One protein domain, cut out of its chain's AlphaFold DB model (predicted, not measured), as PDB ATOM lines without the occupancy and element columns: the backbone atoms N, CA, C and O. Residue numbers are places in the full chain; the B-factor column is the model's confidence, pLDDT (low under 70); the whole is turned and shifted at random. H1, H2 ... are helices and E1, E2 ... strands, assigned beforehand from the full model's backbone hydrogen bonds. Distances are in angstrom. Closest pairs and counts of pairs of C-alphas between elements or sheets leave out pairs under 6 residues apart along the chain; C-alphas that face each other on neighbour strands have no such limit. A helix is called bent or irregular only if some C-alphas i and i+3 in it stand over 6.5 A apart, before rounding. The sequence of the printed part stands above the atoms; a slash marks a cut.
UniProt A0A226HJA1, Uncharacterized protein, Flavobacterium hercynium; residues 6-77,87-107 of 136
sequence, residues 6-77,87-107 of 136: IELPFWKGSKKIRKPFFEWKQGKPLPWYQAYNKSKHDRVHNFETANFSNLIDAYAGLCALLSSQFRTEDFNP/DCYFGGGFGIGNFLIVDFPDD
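AT A GLANCE: This is residues 6 to 77 and 87 to 107 of the 136 residues of an uncharacterized protein of Flavobacterium hercynium (UniProt A0A226HJA1). One long helix, H4, runs through the middle of an elongated model; near its first end it meets the first end of H2 at a corner, about perpendicular, and the short helical hairpin of H2 and H3 makes one end of the long axis. Loops and the short strand E1 lie toward the other end, E1 near Ala 64 of H4, while the small helix H1 is set off to one side and touches no helix. The printed part has 93 residues, with four named helices and then one named strand, in the order H1, H2, H3, H4, E1; the class is mostly helix, though under half of the residues are in named elements. It is only just compact, close to loose, with a radius of gyration of the C-alphas of 14.8 A, and the C-alphas span 48 by 31 by 29 A.

HOW THE PARTS SIT: Begin with residues 6 to 21, which hold no named element, and come to H1, residues 22 to 26. A tight link leads on to H2, residues 31 to 41; H1 and H2 are only just apart, their closest C-alphas being 8.2 A from each other. Next look at H3, residues 43 to 49, which forms a helical hairpin with H2: they touch, closest at the C-alphas of Ser 39 and Asn 46, 5.0 A, at a shallow tilt of 17 degrees, opposite ways. Now find H4, residues 52 to 70, which touches H2 with residues 54 to 58 alone, closest at the C-alphas of Trp 32 and Asn 54, 4.6 A, about perpendicular at 73 degrees. H3 and H4 meet only through their link, and H1 is apart from both. Beyond the cut comes E1, residues 101 to 103, which pairs with no named strand; its closest C-alpha to H4 is that of Val 102, 7.2 A from that of Ala 64. In H2 and H4 every O i to N i+4 pair is within hydrogen-bond range; in H1 it is 0 of 1, with 2 of 2 O i to N i+3 pairs, and in H3 1 of 3, with 1 of 4.

IN THESE COORDINATES: Find C-alpha 22 at (-33.719, -6.162, -17.356), where H1 begins its 7.5 A. H2 measures 15.6 A, and H3 9.2 A; H3 is irregular, with C-alphas 45 and 48 at 7.9 A. From C-alpha 52 at (-45.395, 4.676, -27.131), H4 runs 26.6 A to C-alpha 70. E1 covers 6.7 A and ends at C-alpha 103, (-39.480, -0.843, -6.676).

THE WHOLE: The two C-alphas farthest apart are those of His 45 and Asp 87, 48.7 A. Residues 78 to 86 are not printed, and C-alphas 77 and 87 are 23.8 A apart across this cut, in the link from H4 to E1; the links printed whole are tight. Mean pLDDT of the printed part is 91.5, and residues 87 to 88 and 91 to 92 are under 70.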
ATOM      1  N   ILE A   6     -40.434  -0.413 -12.268       95.75
ATOM      2  CA  ILE A   6     -41.147   0.863 -12.274       95.75
ATOM      3  C   ILE A   6     -42.620   0.595 -12.531       95.75
ATOM      4  O   ILE A   6     -42.978  -0.004 -13.548       95.75
ATOM      5  N   GLU A   7     -43.481   1.063 -11.639       95.69
ATOM      6  CA  GLU A   7     -44.926   0.973 -11.795       95.69
ATOM      7  C   GLU A   7     -45.518   2.316 -12.242       95.69
ATOM      8  O   GLU A   7     -45.211   3.384 -11.714       95.69
ATOM      9  N   LEU A   8     -46.397   2.238 -13.243       95.06
ATOM     10  CA  LEU A   8     -47.241   3.322 -13.735       95.06
ATOM     11  C   LEU A   8     -48.561   3.305 -12.935       95.06
ATOM     12  O   LEU A   8     -49.470   2.555 -13.309       95.06
ATOM     13  N   PRO A   9     -48.706   4.111 -11.865       92.62
ATOM     14  CA  PRO A   9     -49.782   3.958 -10.875       92.62
ATOM     15  C   PRO A   9     -51.195   4.089 -11.459       92.62
ATOM     16  O   PRO A   9     -52.140   3.464 -10.985       92.62
ATOM     17  N   PHE A  10     -51.349   4.882 -12.521       90.75
ATOM     18  CA  PHE A  10     -52.642   5.151 -13.156       90.75
ATOM     19  C   PHE A  10     -52.895   4.310 -14.415       90.75
ATOM     20  O   PHE A  10     -53.902   4.503 -15.104       90.75
ATOM     21  N   TRP A  11     -51.988   3.391 -14.757       93.94
ATOM     22  CA  TRP A  11     -52.112   2.586 -15.964       93.94
ATOM     23  C   TRP A  11     -53.218   1.538 -15.830       93.94
ATOM     24  O   TRP A  11     -53.209   0.700 -14.930       93.94
ATOM     25  N   LYS A  12     -54.142   1.520 -16.795       91.94
ATOM     26  CA  LYS A  12     -55.182   0.490 -16.901       91.94
ATOM     27  C   LYS A  12     -54.740  -0.599 -17.878       91.94
ATOM     28  O   LYS A  12     -54.490  -0.326 -19.049       91.94
ATOM     29  N   GLY A  13     -54.645  -1.840 -17.402       90.81
ATOM     30  CA  GLY A  13     -54.275  -3.012 -18.204       90.81
ATOM     31  C   GLY A  13     -53.025  -3.729 -17.691       90.81
ATOM     32  O   GLY A  13     -52.595  -3.520 -16.562       90.81
ATOM     33  N   SER A  14     -52.432  -4.585 -18.528       92.25
ATOM     34  CA  SER A  14     -51.381  -5.528 -18.110       92.25
ATOM     35  C   SER A  14     -49.954  -4.969 -18.106       92.25
ATOM     36  O   SER A  14     -49.069  -5.579 -17.519       92.25
ATOM     37  N   LYS A  15     -49.703  -3.815 -18.738       93.56
ATOM     38  CA  LYS A  15     -48.348  -3.251 -18.919       93.56
ATOM     39  C   LYS A  15     -48.010  -2.120 -17.939       93.56
ATOM     40  O   LYS A  15     -47.328  -1.163 -18.314       93.56
ATOM     41  N   LYS A  16     -48.517  -2.203 -16.705       95.19
ATOM     42  CA  LYS A  16     -48.273  -1.179 -15.676       95.19
ATOM     43  C   LYS A  16     -46.865  -1.251 -15.072       95.19
ATOM     44  O   LYS A  16     -46.331  -0.214 -14.712       95.19
ATOM     45  N   ILE A  17     -46.269  -2.445 -15.001       95.75
ATOM     46  CA  ILE A  17     -44.913  -2.666 -14.476       95.75
ATOM     47  C   ILE A  17     -43.924  -2.688 -15.639       95.75
ATOM     48  O   ILE A  17     -44.144  -3.396 -16.625       95.75
ATOM     49  N   ARG A  18     -42.833  -1.931 -15.518       96.44
ATOM     50  CA  ARG A  18     -41.753  -1.798 -16.501       96.44
ATOM     51  C   ARG A  18     -40.418  -2.158 -15.864       96.44
ATOM     52  O   ARG A  18     -40.145  -1.763 -14.739       96.44
ATOM     53  N   LYS A  19     -39.580  -2.888 -16.602       96.56
ATOM     54  CA  LYS A  19     -38.220  -3.265 -16.187       96.56
ATOM     55  C   LYS A  19     -37.218  -2.798 -17.247       96.56
ATOM     56  O   LYS A  19     -36.790  -3.593 -18.083       96.56
ATOM     57  N   PRO A  20     -36.903  -1.493 -17.285       96.62
ATOM     58  CA  PRO A  20     -36.216  -0.865 -18.417       96.62
ATOM     59  C   PRO A  20     -34.779  -1.363 -18.637       96.62
ATOM     60  O   PRO A  20     -34.260  -1.225 -19.744       96.62
ATOM     61  N   PHE A  21     -34.155  -1.950 -17.612       96.62
ATOM     62  CA  PHE A  21     -32.769  -2.426 -17.636       96.62
ATOM     63  C   PHE A  21     -32.632  -3.954 -17.583       96.62
ATOM     64  O   PHE A  21     -31.515  -4.460 -17.596       96.62
ATOM     65  N   PHE A  22     -33.738  -4.706 -17.565       96.12
ATOM     66  CA  PHE A  22     -33.719  -6.162 -17.356       96.12
ATOM     67  C   PHE A  22     -32.849  -6.928 -18.364       96.12
ATOM     68  O   PHE A  22     -32.189  -7.901 -18.012       96.12
ATOM     69  N   GLU A  23     -32.813  -6.484 -19.622       96.31
ATOM     70  CA  GLU A  23     -32.031  -7.140 -20.680       96.31
ATOM     71  C   GLU A  23     -30.515  -7.123 -20.404       96.31
ATOM     72  O   GLU A  23     -29.801  -8.016 -20.865       96.31
ATOM     73  N   TRP A  24     -30.011  -6.189 -19.588       94.94
ATOM     74  CA  TRP A  24     -28.607  -6.194 -19.161       94.94
ATOM     75  C   TRP A  24     -28.241  -7.421 -18.327       94.94
ATOM     76  O   TRP A  24     -27.139  -7.937 -18.495       94.94
ATOM     77  N   LYS A  25     -29.178  -7.967 -17.541       91.62
ATOM     78  CA  LYS A  25     -28.986  -9.227 -16.799       91.62
ATOM     79  C   LYS A  25     -28.694 -10.410 -17.726       91.62
ATOM     80  O   LYS A  25     -28.086 -11.397 -17.328       91.62
ATOM     81  N   GLN A  26     -29.120 -10.303 -18.985       94.19
ATOM     82  CA  GLN A  26     -28.907 -11.303 -20.030       94.19
ATOM     83  C   GLN A  26     -27.747 -10.942 -20.975       94.19
ATOM     84  O   GLN A  26     -27.574 -11.603 -21.998       94.19
ATOM     85  N   GLY A  27     -26.990  -9.876 -20.691       94.62
ATOM     86  CA  GLY A  27     -25.938  -9.371 -21.578       94.62
ATOM     87  C   GLY A  27     -26.463  -8.820 -22.910       94.62
ATOM     88  O   GLY A  27     -25.727  -8.786 -23.897       94.62
ATOM     89  N   LYS A  28     -27.739  -8.419 -22.973       96.12
ATOM     90  CA  LYS A  28     -28.398  -7.937 -24.194       96.12
ATOM     91  C   LYS A  28     -28.530  -6.411 -24.208       96.12
ATOM     92  O   LYS A  28     -28.662  -5.782 -23.156       96.12
ATOM     93  N   PRO A  29     -28.533  -5.783 -25.399       96.12
ATOM     94  CA  PRO A  29     -28.784  -4.353 -25.512       96.12
ATOM     95  C   PRO A  29     -30.240  -4.021 -25.165       96.12
ATOM     96  O   PRO A  29     -31.157  -4.764 -25.511       96.12
ATOM     97  N   LEU A  30     -30.469  -2.859 -24.547       97.00
ATOM     98  CA  LEU A  30     -31.814  -2.419 -24.168       97.00
ATOM     99  C   LEU A  30     -32.634  -2.015 -25.408       97.00
ATOM    100  O   LEU A  30     -32.222  -1.091 -26.118       97.00
ATOM    101  N   PRO A  31     -33.812  -2.616 -25.657       95.81
ATOM    102  CA  PRO A  31     -34.613  -2.323 -26.845       95.81
ATOM    103  C   PRO A  31     -34.995  -0.846 -26.991       95.81
ATOM    104  O   PRO A  31     -34.835  -0.278 -28.071       95.81
ATOM    105  N   TRP A  32     -35.432  -0.199 -25.903       96.50
ATOM    106  CA  TRP A  32     -35.823   1.214 -25.920       96.50
ATOM    107  C   TRP A  32     -34.641   2.136 -26.253       96.50
ATOM    108  O   TRP A  32     -34.798   3.102 -26.999       96.50
ATOM    109  N   TYR A  33     -33.439   1.812 -25.760       96.31
ATOM    110  CA  TYR A  33     -32.226   2.594 -26.008       96.31
ATOM    111  C   TYR A  33     -31.750   2.431 -27.454       96.31
ATOM    112  O   TYR A  33     -31.355   3.400 -28.105       96.31
ATOM    113  N   GLN A  34     -31.847   1.211 -27.990       96.75
ATOM    114  CA  GLN A  34     -31.573   0.940 -29.400       96.75
ATOM    115  C   GLN A  34     -32.556   1.680 -30.315       96.75
ATOM    116  O   GLN A  34     -32.125   2.299 -31.286       96.75
ATOM    117  N   ALA A  35     -33.855   1.663 -29.997       96.44
ATOM    118  CA  ALA A  35     -34.872   2.410 -30.737       96.44
ATOM    119  C   ALA A  35     -34.601   3.922 -30.703       96.44
ATOM    120  O   ALA A  35     -34.567   4.558 -31.753       96.44
ATOM    121  N   TYR A  36     -34.308   4.483 -29.524       94.50
ATOM    122  CA  TYR A  36     -33.935   5.892 -29.380       94.50
ATOM    123  C   TYR A  36     -32.747   6.268 -30.276       94.50
ATOM    124  O   TYR A  36     -32.835   7.226 -31.047       94.50
ATOM    125  N   ASN A  37     -31.649   5.507 -30.215       94.81
ATOM    126  CA  ASN A  37     -30.455   5.798 -31.008       94.81
ATOM    127  C   ASN A  37     -30.726   5.684 -32.513       94.81
ATOM    128  O   ASN A  37     -30.333   6.571 -33.270       94.81
ATOM    129  N   LYS A  38     -31.448   4.650 -32.955       95.50
ATOM    130  CA  LYS A  38     -31.819   4.489 -34.369       95.50
ATOM    131  C   LYS A  38     -32.686   5.646 -34.864       95.50
ATOM    132  O   LYS A  38     -32.321   6.285 -35.845       95.50
ATOM    133  N   SER A  39     -33.766   5.991 -34.159       93.44
ATOM    134  CA  SER A  39     -34.632   7.116 -34.542       93.44
ATOM    135  C   SER A  39     -33.929   8.477 -34.471       93.44
ATOM    136  O   SER A  39     -34.281   9.384 -35.226       93.44
ATOM    137  N   LYS A  40     -32.946   8.650 -33.575       92.38
ATOM    138  CA  LYS A  40     -32.132   9.874 -33.473       92.38
ATOM    139  C   LYS A  40     -31.233  10.060 -34.697       92.38
ATOM    140  O   LYS A  40     -31.110  11.184 -35.176       92.38
ATOM    141  N   HIS A  41     -30.592   8.989 -35.162       93.56
ATOM    142  CA  HIS A  41     -29.627   9.047 -36.262       93.56
ATOM    143  C   HIS A  41     -30.274   8.922 -37.646       93.56
ATOM    144  O   HIS A  41     -29.777   9.523 -38.593       93.56
ATOM    145  N   ASP A  42     -31.393   8.205 -37.761       94.44
ATOM    146  CA  ASP A  42     -32.149   8.058 -39.003       94.44
ATOM    147  C   ASP A  42     -33.655   8.021 -38.723       94.44
ATOM    148  O   ASP A  42     -34.297   6.973 -38.619       94.44
ATOM    149  N   ARG A  43     -34.228   9.217 -38.595       92.25
ATOM    150  CA  ARG A  43     -35.657   9.384 -38.330       92.25
ATOM    151  C   ARG A  43     -36.528   8.943 -39.504       92.25
ATOM    152  O   ARG A  43     -37.646   8.511 -39.262       92.25
ATOM    153  N   VAL A  44     -36.056   9.080 -40.743       95.06
ATOM    154  CA  VAL A  44     -36.881   8.831 -41.937       95.06
ATOM    155  C   VAL A  44     -37.238   7.352 -42.039       95.06
ATOM    156  O   VAL A  44     -38.393   7.036 -42.311       95.06
ATOM    157  N   HIS A  45     -36.282   6.462 -41.758       95.25
ATOM    158  CA  HIS A  45     -36.491   5.015 -41.881       95.25
ATOM    159  C   HIS A  45     -36.782   4.290 -40.565       95.25
ATOM    160  O   HIS A  45     -37.082   3.105 -40.615       95.25
ATOM    161  N   ASN A  46     -36.658   4.958 -39.408       95.56
ATOM    162  CA  ASN A  46     -36.866   4.332 -38.092       95.56
ATOM    163  C   ASN A  46     -37.941   5.043 -37.251       95.56
ATOM    164  O   ASN A  46     -37.944   4.927 -36.017       95.56
ATOM    165  N   PHE A  47     -38.820   5.836 -37.872       93.62
ATOM    166  CA  PHE A  47     -39.873   6.574 -37.166       93.62
ATOM    167  C   PHE A  47     -40.843   5.641 -36.430       93.62
ATOM    168  O   PHE A  47     -41.276   5.936 -35.321       93.62
ATOM    169  N   GLU A  48     -41.137   4.476 -36.998       95.00
ATOM    170  CA  GLU A  48     -42.006   3.447 -36.423       95.00
ATOM    171  C   GLU A  48     -41.475   2.876 -35.099       95.00
ATOM    172  O   GLU A  48     -42.244   2.416 -34.246       95.00
ATOM    173  N   THR A  49     -40.159   2.951 -34.875       95.62
ATOM    174  CA  THR A  49     -39.560   2.562 -33.592       95.62
ATOM    175  C   THR A  49     -39.728   3.635 -32.509       95.62
ATOM    176  O   THR A  49     -39.677   3.303 -31.323       95.62
ATOM    177  N   ALA A  50     -40.053   4.882 -32.866       94.12
ATOM    178  CA  ALA A  50     -40.412   5.956 -31.934       94.12
ATOM    179  C   ALA A  50     -41.880   5.841 -31.474       94.12
ATOM    180  O   ALA A  50     -42.684   6.761 -31.608       94.12
ATOM    181  N   ASN A  51     -42.243   4.675 -30.942       95.44
ATOM    182  CA  ASN A  51     -43.596   4.367 -30.490       95.44
ATOM    183  C   ASN A  51     -43.768   4.534 -28.972       95.44
ATOM    184  O   ASN A  51     -42.812   4.659 -28.206       95.44
ATOM    185  N   PHE A  52     -45.026   4.481 -28.531       95.88
ATOM    186  CA  PHE A  52     -45.395   4.676 -27.131       95.88
ATOM    187  C   PHE A  52     -44.755   3.656 -26.177       95.88
ATOM    188  O   PHE A  52     -44.444   4.008 -25.044       95.88
ATOM    189  N   SER A  53     -44.515   2.414 -26.615       95.50
ATOM    190  CA  SER A  53     -43.873   1.414 -25.752       95.50
ATOM    191  C   SER A  53     -42.437   1.813 -25.435       95.50
ATOM    192  O   SER A  53     -42.082   1.894 -24.264       95.50
ATOM    193  N   ASN A  54     -41.650   2.139 -26.464       96.94
ATOM    194  CA  ASN A  54     -40.259   2.556 -26.287       96.94
ATOM    195  C   ASN A  54     -40.152   3.878 -25.519       96.94
ATOM    196  O   ASN A  54     -39.239   4.038 -24.714       96.94
ATOM    197  N   LEU A  55     -41.099   4.801 -25.718       96.44
ATOM    198  CA  LEU A  55     -41.172   6.038 -24.940       96.44
ATOM    199  C   LEU A  55     -41.391   5.762 -23.446       96.44
ATOM    200  O   LEU A  55     -40.677   6.313 -22.612       96.44
ATOM    201  N   ILE A  56     -42.369   4.919 -23.103       97.12
ATOM    202  CA  ILE A  56     -42.677   4.592 -21.706       97.12
ATOM    203  C   ILE A  56     -41.523   3.832 -21.048       97.12
ATOM    204  O   ILE A  56     -41.195   4.122 -19.900       97.12
ATOM    205  N   ASP A  57     -40.872   2.917 -21.766       97.56
ATOM    206  CA  ASP A  57     -39.715   2.191 -21.240       97.56
ATOM    207  C   ASP A  57     -38.505   3.129 -21.047       97.56
ATOM    208  O   ASP A  57     -37.815   3.028 -20.036       97.56
ATOM    209  N   ALA A  58     -38.291   4.108 -21.937       97.12
ATOM    210  CA  ALA A  58     -37.262   5.138 -21.760       97.12
ATOM    211  C   ALA A  58     -37.559   6.071 -20.572       97.12
ATOM    212  O   ALA A  58     -36.659   6.396 -19.800       97.12
ATOM    213  N   TYR A  59     -38.820   6.479 -20.393       96.38
ATOM    214  CA  TYR A  59     -39.250   7.289 -19.251       96.38
ATOM    215  C   TYR A  59     -39.082   6.538 -17.921       96.38
ATOM    216  O   TYR A  59     -38.532   7.087 -16.965       96.38
ATOM    217  N   ALA A  60     -39.471   5.260 -17.878       96.50
ATOM    218  CA  ALA A  60     -39.210   4.384 -16.740       96.50
ATOM    219  C   ALA A  60     -37.700   4.223 -16.489       96.50
ATOM    220  O   ALA A  60     -37.258   4.292 -15.345       96.50
ATOM    221  N   GLY A  61     -36.898   4.068 -17.549       96.06
ATOM    222  CA  GLY A  61     -35.437   3.995 -17.469       96.06
ATOM    223  C   GLY A  61     -34.811   5.246 -16.857       96.06
ATOM    224  O   GLY A  61     -33.945   5.137 -15.993       96.06
ATOM    225  N   LEU A  62     -35.290   6.431 -17.242       95.69
ATOM    226  CA  LEU A  62     -34.855   7.694 -16.646       95.69
ATOM    227  C   LEU A  62     -35.204   7.766 -15.154       95.69
ATOM    228  O   LEU A  62     -34.362   8.164 -14.354       95.69
ATOM    229  N   CYS A  63     -36.420   7.362 -14.775       95.12
ATOM    230  CA  CYS A  63     -36.837   7.331 -13.374       95.12
ATOM    231  C   CYS A  63     -35.961   6.383 -12.545       95.12
ATOM    232  O   CYS A  63     -35.417   6.808 -11.532       95.12
ATOM    233  N   ALA A  64     -35.740   5.152 -13.013       94.88
ATOM    234  CA  ALA A  64     -34.846   4.197 -12.357       94.88
ATOM    235  C   ALA A  64     -33.410   4.738 -12.229       94.88
ATOM    236  O   ALA A  64     -32.797   4.598 -11.174       94.88
ATOM    237  N   LEU A  65     -32.884   5.407 -13.264       94.81
ATOM    238  CA  LEU A  65     -31.550   6.011 -13.224       94.81
ATOM    239  C   LEU A  65     -31.444   7.102 -12.160       94.81
ATOM    240  O   LEU A  65     -30.546   7.047 -11.322       94.81
ATOM    241  N   LEU A  66     -32.364   8.061 -12.155       94.06
ATOM    242  CA  LEU A  66     -32.347   9.132 -11.161       94.06
ATOM    243  C   LEU A  66     -32.572   8.577  -9.749       94.06
ATOM    244  O   LEU A  66     -31.858   8.953  -8.821       94.06
ATOM    245  N   SER A  67     -33.488   7.621  -9.586       92.25
ATOM    246  CA  SER A  67     -33.733   6.967  -8.298       92.25
ATOM    247  C   SER A  67     -32.569   6.097  -7.827       92.25
ATOM    248  O   SER A  67     -32.378   5.953  -6.625       92.25
ATOM    249  N   SER A  68     -31.732   5.567  -8.718       90.25
ATOM    250  CA  SER A  68     -30.500   4.885  -8.299       90.25
ATOM    251  C   SER A  68     -29.473   5.835  -7.677       90.25
ATOM    252  O   SER A  68     -28.688   5.417  -6.833       90.25
ATOM    253  N   GLN A  69     -29.498   7.113  -8.064       89.56
ATOM    254  CA  GLN A  69     -28.563   8.124  -7.570       89.56
ATOM    255  C   GLN A  69     -29.100   8.867  -6.347       89.56
ATOM    256  O   GLN A  69     -28.353   9.138  -5.412       89.56
ATOM    257  N   PHE A  70     -30.392   9.198  -6.354       90.12
ATOM    258  CA  PHE A  70     -30.996  10.107  -5.375       90.12
ATOM    259  C   PHE A  70     -32.173   9.486  -4.620       90.12
ATOM    260  O   PHE A  70     -32.842  10.163  -3.846       90.12
ATOM    261  N   ARG A  71     -32.437   8.190  -4.817       89.06
ATOM    262  CA  ARG A  71     -33.557   7.466  -4.206       89.06
ATOM    263  C   ARG A  71     -34.902   8.136  -4.516       89.06
ATOM    264  O   ARG A  71     -35.390   8.030  -5.644       89.06
ATOM    265  N   THR A  72     -35.500   8.801  -3.535       90.12
ATOM    266  CA  THR A  72     -36.780   9.516  -3.639       90.12
ATOM    267  C   THR A  72     -36.619  11.035  -3.547       90.12
ATOM    268  O   THR A  72     -37.613  11.750  -3.598       90.12
ATOM    269  N   GLU A  73     -35.388  11.536  -3.421       88.56
ATOM    270  CA  GLU A  73     -35.108  12.959  -3.235       88.56
ATOM    271  C   GLU A  73     -35.244  13.731  -4.552       88.56
ATOM    272  O   GLU A  73     -34.551  13.457  -5.534       88.56
ATOM    273  N   ASP A  74     -36.135  14.722  -4.569       85.94
ATOM    274  CA  ASP A  74     -36.439  15.555  -5.736       85.94
ATOM    275  C   ASP A  74     -35.836  16.971  -5.663       85.94
ATOM    276  O   ASP A  74     -36.058  17.785  -6.559       85.94
ATOM    277  N   PHE A  75     -35.052  17.257  -4.616       84.31
ATOM    278  CA  PHE A  75     -34.412  18.554  -4.355       84.31
ATOM    279  C   PHE A  75     -35.386  19.736  -4.261       84.31
ATOM    280  O   PHE A  75     -35.007  20.889  -4.492       84.31
ATOM    281  N   ASN A  76     -36.644  19.479  -3.899       83.50
ATOM    282  CA  ASN A  76     -37.589  20.538  -3.581       83.50
ATOM    283  C   ASN A  76     -37.034  21.386  -2.410       83.50
ATOM    284  O   ASN A  76     -36.529  20.810  -1.444       83.50
ATOM    285  N   PRO A  77     -37.127  22.735  -2.438       82.88
ATOM    286  CA  PRO A  77     -36.658  23.623  -1.358       82.88
ATOM    287  C   PRO A  77     -37.284  23.372   0.029       82.88
ATOM    288  O   PRO A  77     -36.964  24.078   0.986       82.88
ATOM    289  N   ASP A  87     -52.522   8.160   4.865       66.50
ATOM    290  CA  ASP A  87     -53.028   7.217   3.874       66.50
ATOM    291  C   ASP A  87     -52.474   7.525   2.481       66.50
ATOM    292  O   ASP A  87     -52.557   8.651   1.987       66.50
ATOM    293  N   CYS A  88     -51.946   6.497   1.818       67.44
ATOM    294  CA  CYS A  88     -51.656   6.519   0.392       67.44
ATOM    295  C   CYS A  88     -52.452   5.397  -0.283       67.44
ATOM    296  O   CYS A  88     -52.443   4.252   0.158       67.44
ATOM    297  N   TYR A  89     -53.181   5.726  -1.356       71.75
ATOM    298  CA  TYR A  89     -53.940   4.727  -2.126       71.75
ATOM    299  C   TYR A  89     -53.020   3.690  -2.793       71.75
ATOM    300  O   TYR A  89     -53.430   2.573  -3.098       71.75
ATOM    301  N   PHE A  90     -51.766   4.072  -3.024       73.06
ATOM    302  CA  PHE A  90     -50.746   3.242  -3.639       73.06
ATOM    303  C   PHE A  90     -49.843   2.653  -2.560       73.06
ATOM    304  O   PHE A  90     -49.285   3.399  -1.772       73.06
ATOM    305  N   GLY A  91     -49.661   1.331  -2.542       61.91
ATOM    306  CA  GLY A  91     -48.834   0.662  -1.527       61.91
ATOM    307  C   GLY A  91     -47.315   0.799  -1.714       61.91
ATOM    308  O   GLY A  91     -46.570   0.286  -0.890       61.91
ATOM    309  N   GLY A  92     -46.853   1.436  -2.795       66.88
ATOM    310  CA  GLY A  92     -45.435   1.557  -3.140       66.88
ATOM    311  C   GLY A  92     -44.867   2.960  -2.923       66.88
ATOM    312  O   GLY A  92     -45.599   3.951  -2.923       66.88
ATOM    313  N   GLY A  93     -43.542   3.044  -2.775       81.12
ATOM    314  CA  GLY A  93     -42.821   4.309  -2.676       81.12
ATOM    315  C   GLY A  93     -42.785   5.029  -4.021       81.12
ATOM    316  O   GLY A  93     -42.268   4.506  -5.009       81.12
ATOM    317  N   PHE A  94     -43.336   6.239  -4.066       88.00
ATOM    318  CA  PHE A  94     -43.175   7.101  -5.226       88.00
ATOM    319  C   PHE A  94     -41.704   7.488  -5.398       88.00
ATOM    320  O   PHE A  94     -41.020   7.837  -4.437       88.00
ATOM    321  N   GLY A  95     -41.224   7.411  -6.637       87.62
ATOM    322  CA  GLY A  95     -39.915   7.918  -7.013       87.62
ATOM    323  C   GLY A  95     -39.893   9.439  -7.105       87.62
ATOM    324  O   GLY A  95     -40.850  10.142  -6.772       87.62
ATOM    325  N   ILE A  96     -38.784   9.942  -7.637       88.44
ATOM    326  CA  ILE A  96     -38.523  11.375  -7.796       88.44
ATOM    327  C   ILE A  96     -39.684  12.073  -8.521       88.44
ATOM    328  O   ILE A  96     -40.128  11.648  -9.592       88.44
ATOM    329  N   GLY A  97     -40.182  13.159  -7.921       85.88
ATOM    330  CA  GLY A  97     -41.276  13.976  -8.456       85.88
ATOM    331  C   GLY A  97     -42.681  13.375  -8.314       85.88
ATOM    332  O   GLY A  97     -43.638  13.976  -8.795       85.88
ATOM    333  N   ASN A  98     -42.837  12.221  -7.659       87.88
ATOM    334  CA  ASN A  98     -44.130  11.578  -7.390       87.88
ATOM    335  C   ASN A  98     -44.960  11.192  -8.630       87.88
ATOM    336  O   ASN A  98     -46.186  11.094  -8.564       87.88
ATOM    337  N   PHE A  99     -44.306  10.934  -9.765       90.81
ATOM    338  CA  PHE A  99     -44.993  10.517 -10.996       90.81
ATOM    339  C   PHE A  99     -45.144   8.999 -11.131       90.81
ATOM    340  O   PHE A  99     -46.176   8.514 -11.598       90.81
ATOM    341  N   LEU A 100     -44.102   8.256 -10.755       94.56
ATOM    342  CA  LEU A 100     -43.995   6.806 -10.906       94.56
ATOM    343  C   LEU A 100     -43.683   6.168  -9.557       94.56
ATOM    344  O   LEU A 100     -43.071   6.803  -8.699       94.56
ATOM    345  N   ILE A 101     -44.076   4.911  -9.391       94.38
ATOM    346  CA  ILE A 101     -43.704   4.108  -8.225       94.38
ATOM    347  C   ILE A 101     -42.428   3.348  -8.568       94.38
ATOM    348  O   ILE A 101     -42.322   2.777  -9.658       94.38
ATOM    349  N   VAL A 102     -41.465   3.357  -7.649       94.19
ATOM    350  CA  VAL A 102     -40.171   2.695  -7.825       94.19
ATOM    351  C   VAL A 102     -40.074   1.534  -6.854       94.19
ATOM    352  O   VAL A 102     -40.184   1.709  -5.642       94.19
ATOM    353  N   ASP A 103     -39.847   0.355  -7.410       93.06
ATOM    354  CA  ASP A 103     -39.480  -0.843  -6.676       93.06
ATOM    355  C   ASP A 103     -37.952  -0.943  -6.682       93.06
ATOM    356  O   ASP A 103     -37.325  -1.145  -7.733       93.06
ATOM    357  N   PHE A 104     -37.357  -0.664  -5.524       90.50
ATOM    358  CA  PHE A 104     -35.909  -0.627  -5.354       90.50
ATOM    359  C   PHE A 104     -35.373  -2.049  -5.164       90.50
ATOM    360  O   PHE A 104     -35.983  -2.806  -4.415       90.50
ATOM    361  N   PRO A 105     -34.224  -2.398  -5.769       88.69
ATOM    362  CA  PRO A 105     -33.563  -3.663  -5.476       88.69
ATOM    363  C   PRO A 105     -33.229  -3.776  -3.986       88.69
ATOM    364  O   PRO A 105     -32.798  -2.797  -3.367       88.69
ATOM    365  N   ASP A 106     -33.409  -4.967  -3.432       85.94
ATOM    366  CA  ASP A 106     -33.128  -5.324  -2.039       85.94
ATOM    367  C   ASP A 106     -32.094  -6.460  -1.920       85.94
ATOM    368  O   ASP A 106     -31.857  -6.982  -0.833       85.94
ATOM    369  N   ASP A 107     -31.452  -6.815  -3.033       84.56
ATOM    370  CA  ASP A 107     -30.559  -7.963  -3.187       84.56
ATOM    371  C   ASP A 107     -29.068  -7.595  -3.227       84.56
ATOM    372  O   ASP A 107     -28.231  -8.426  -3.580       84.56
TER     373      ASP A 107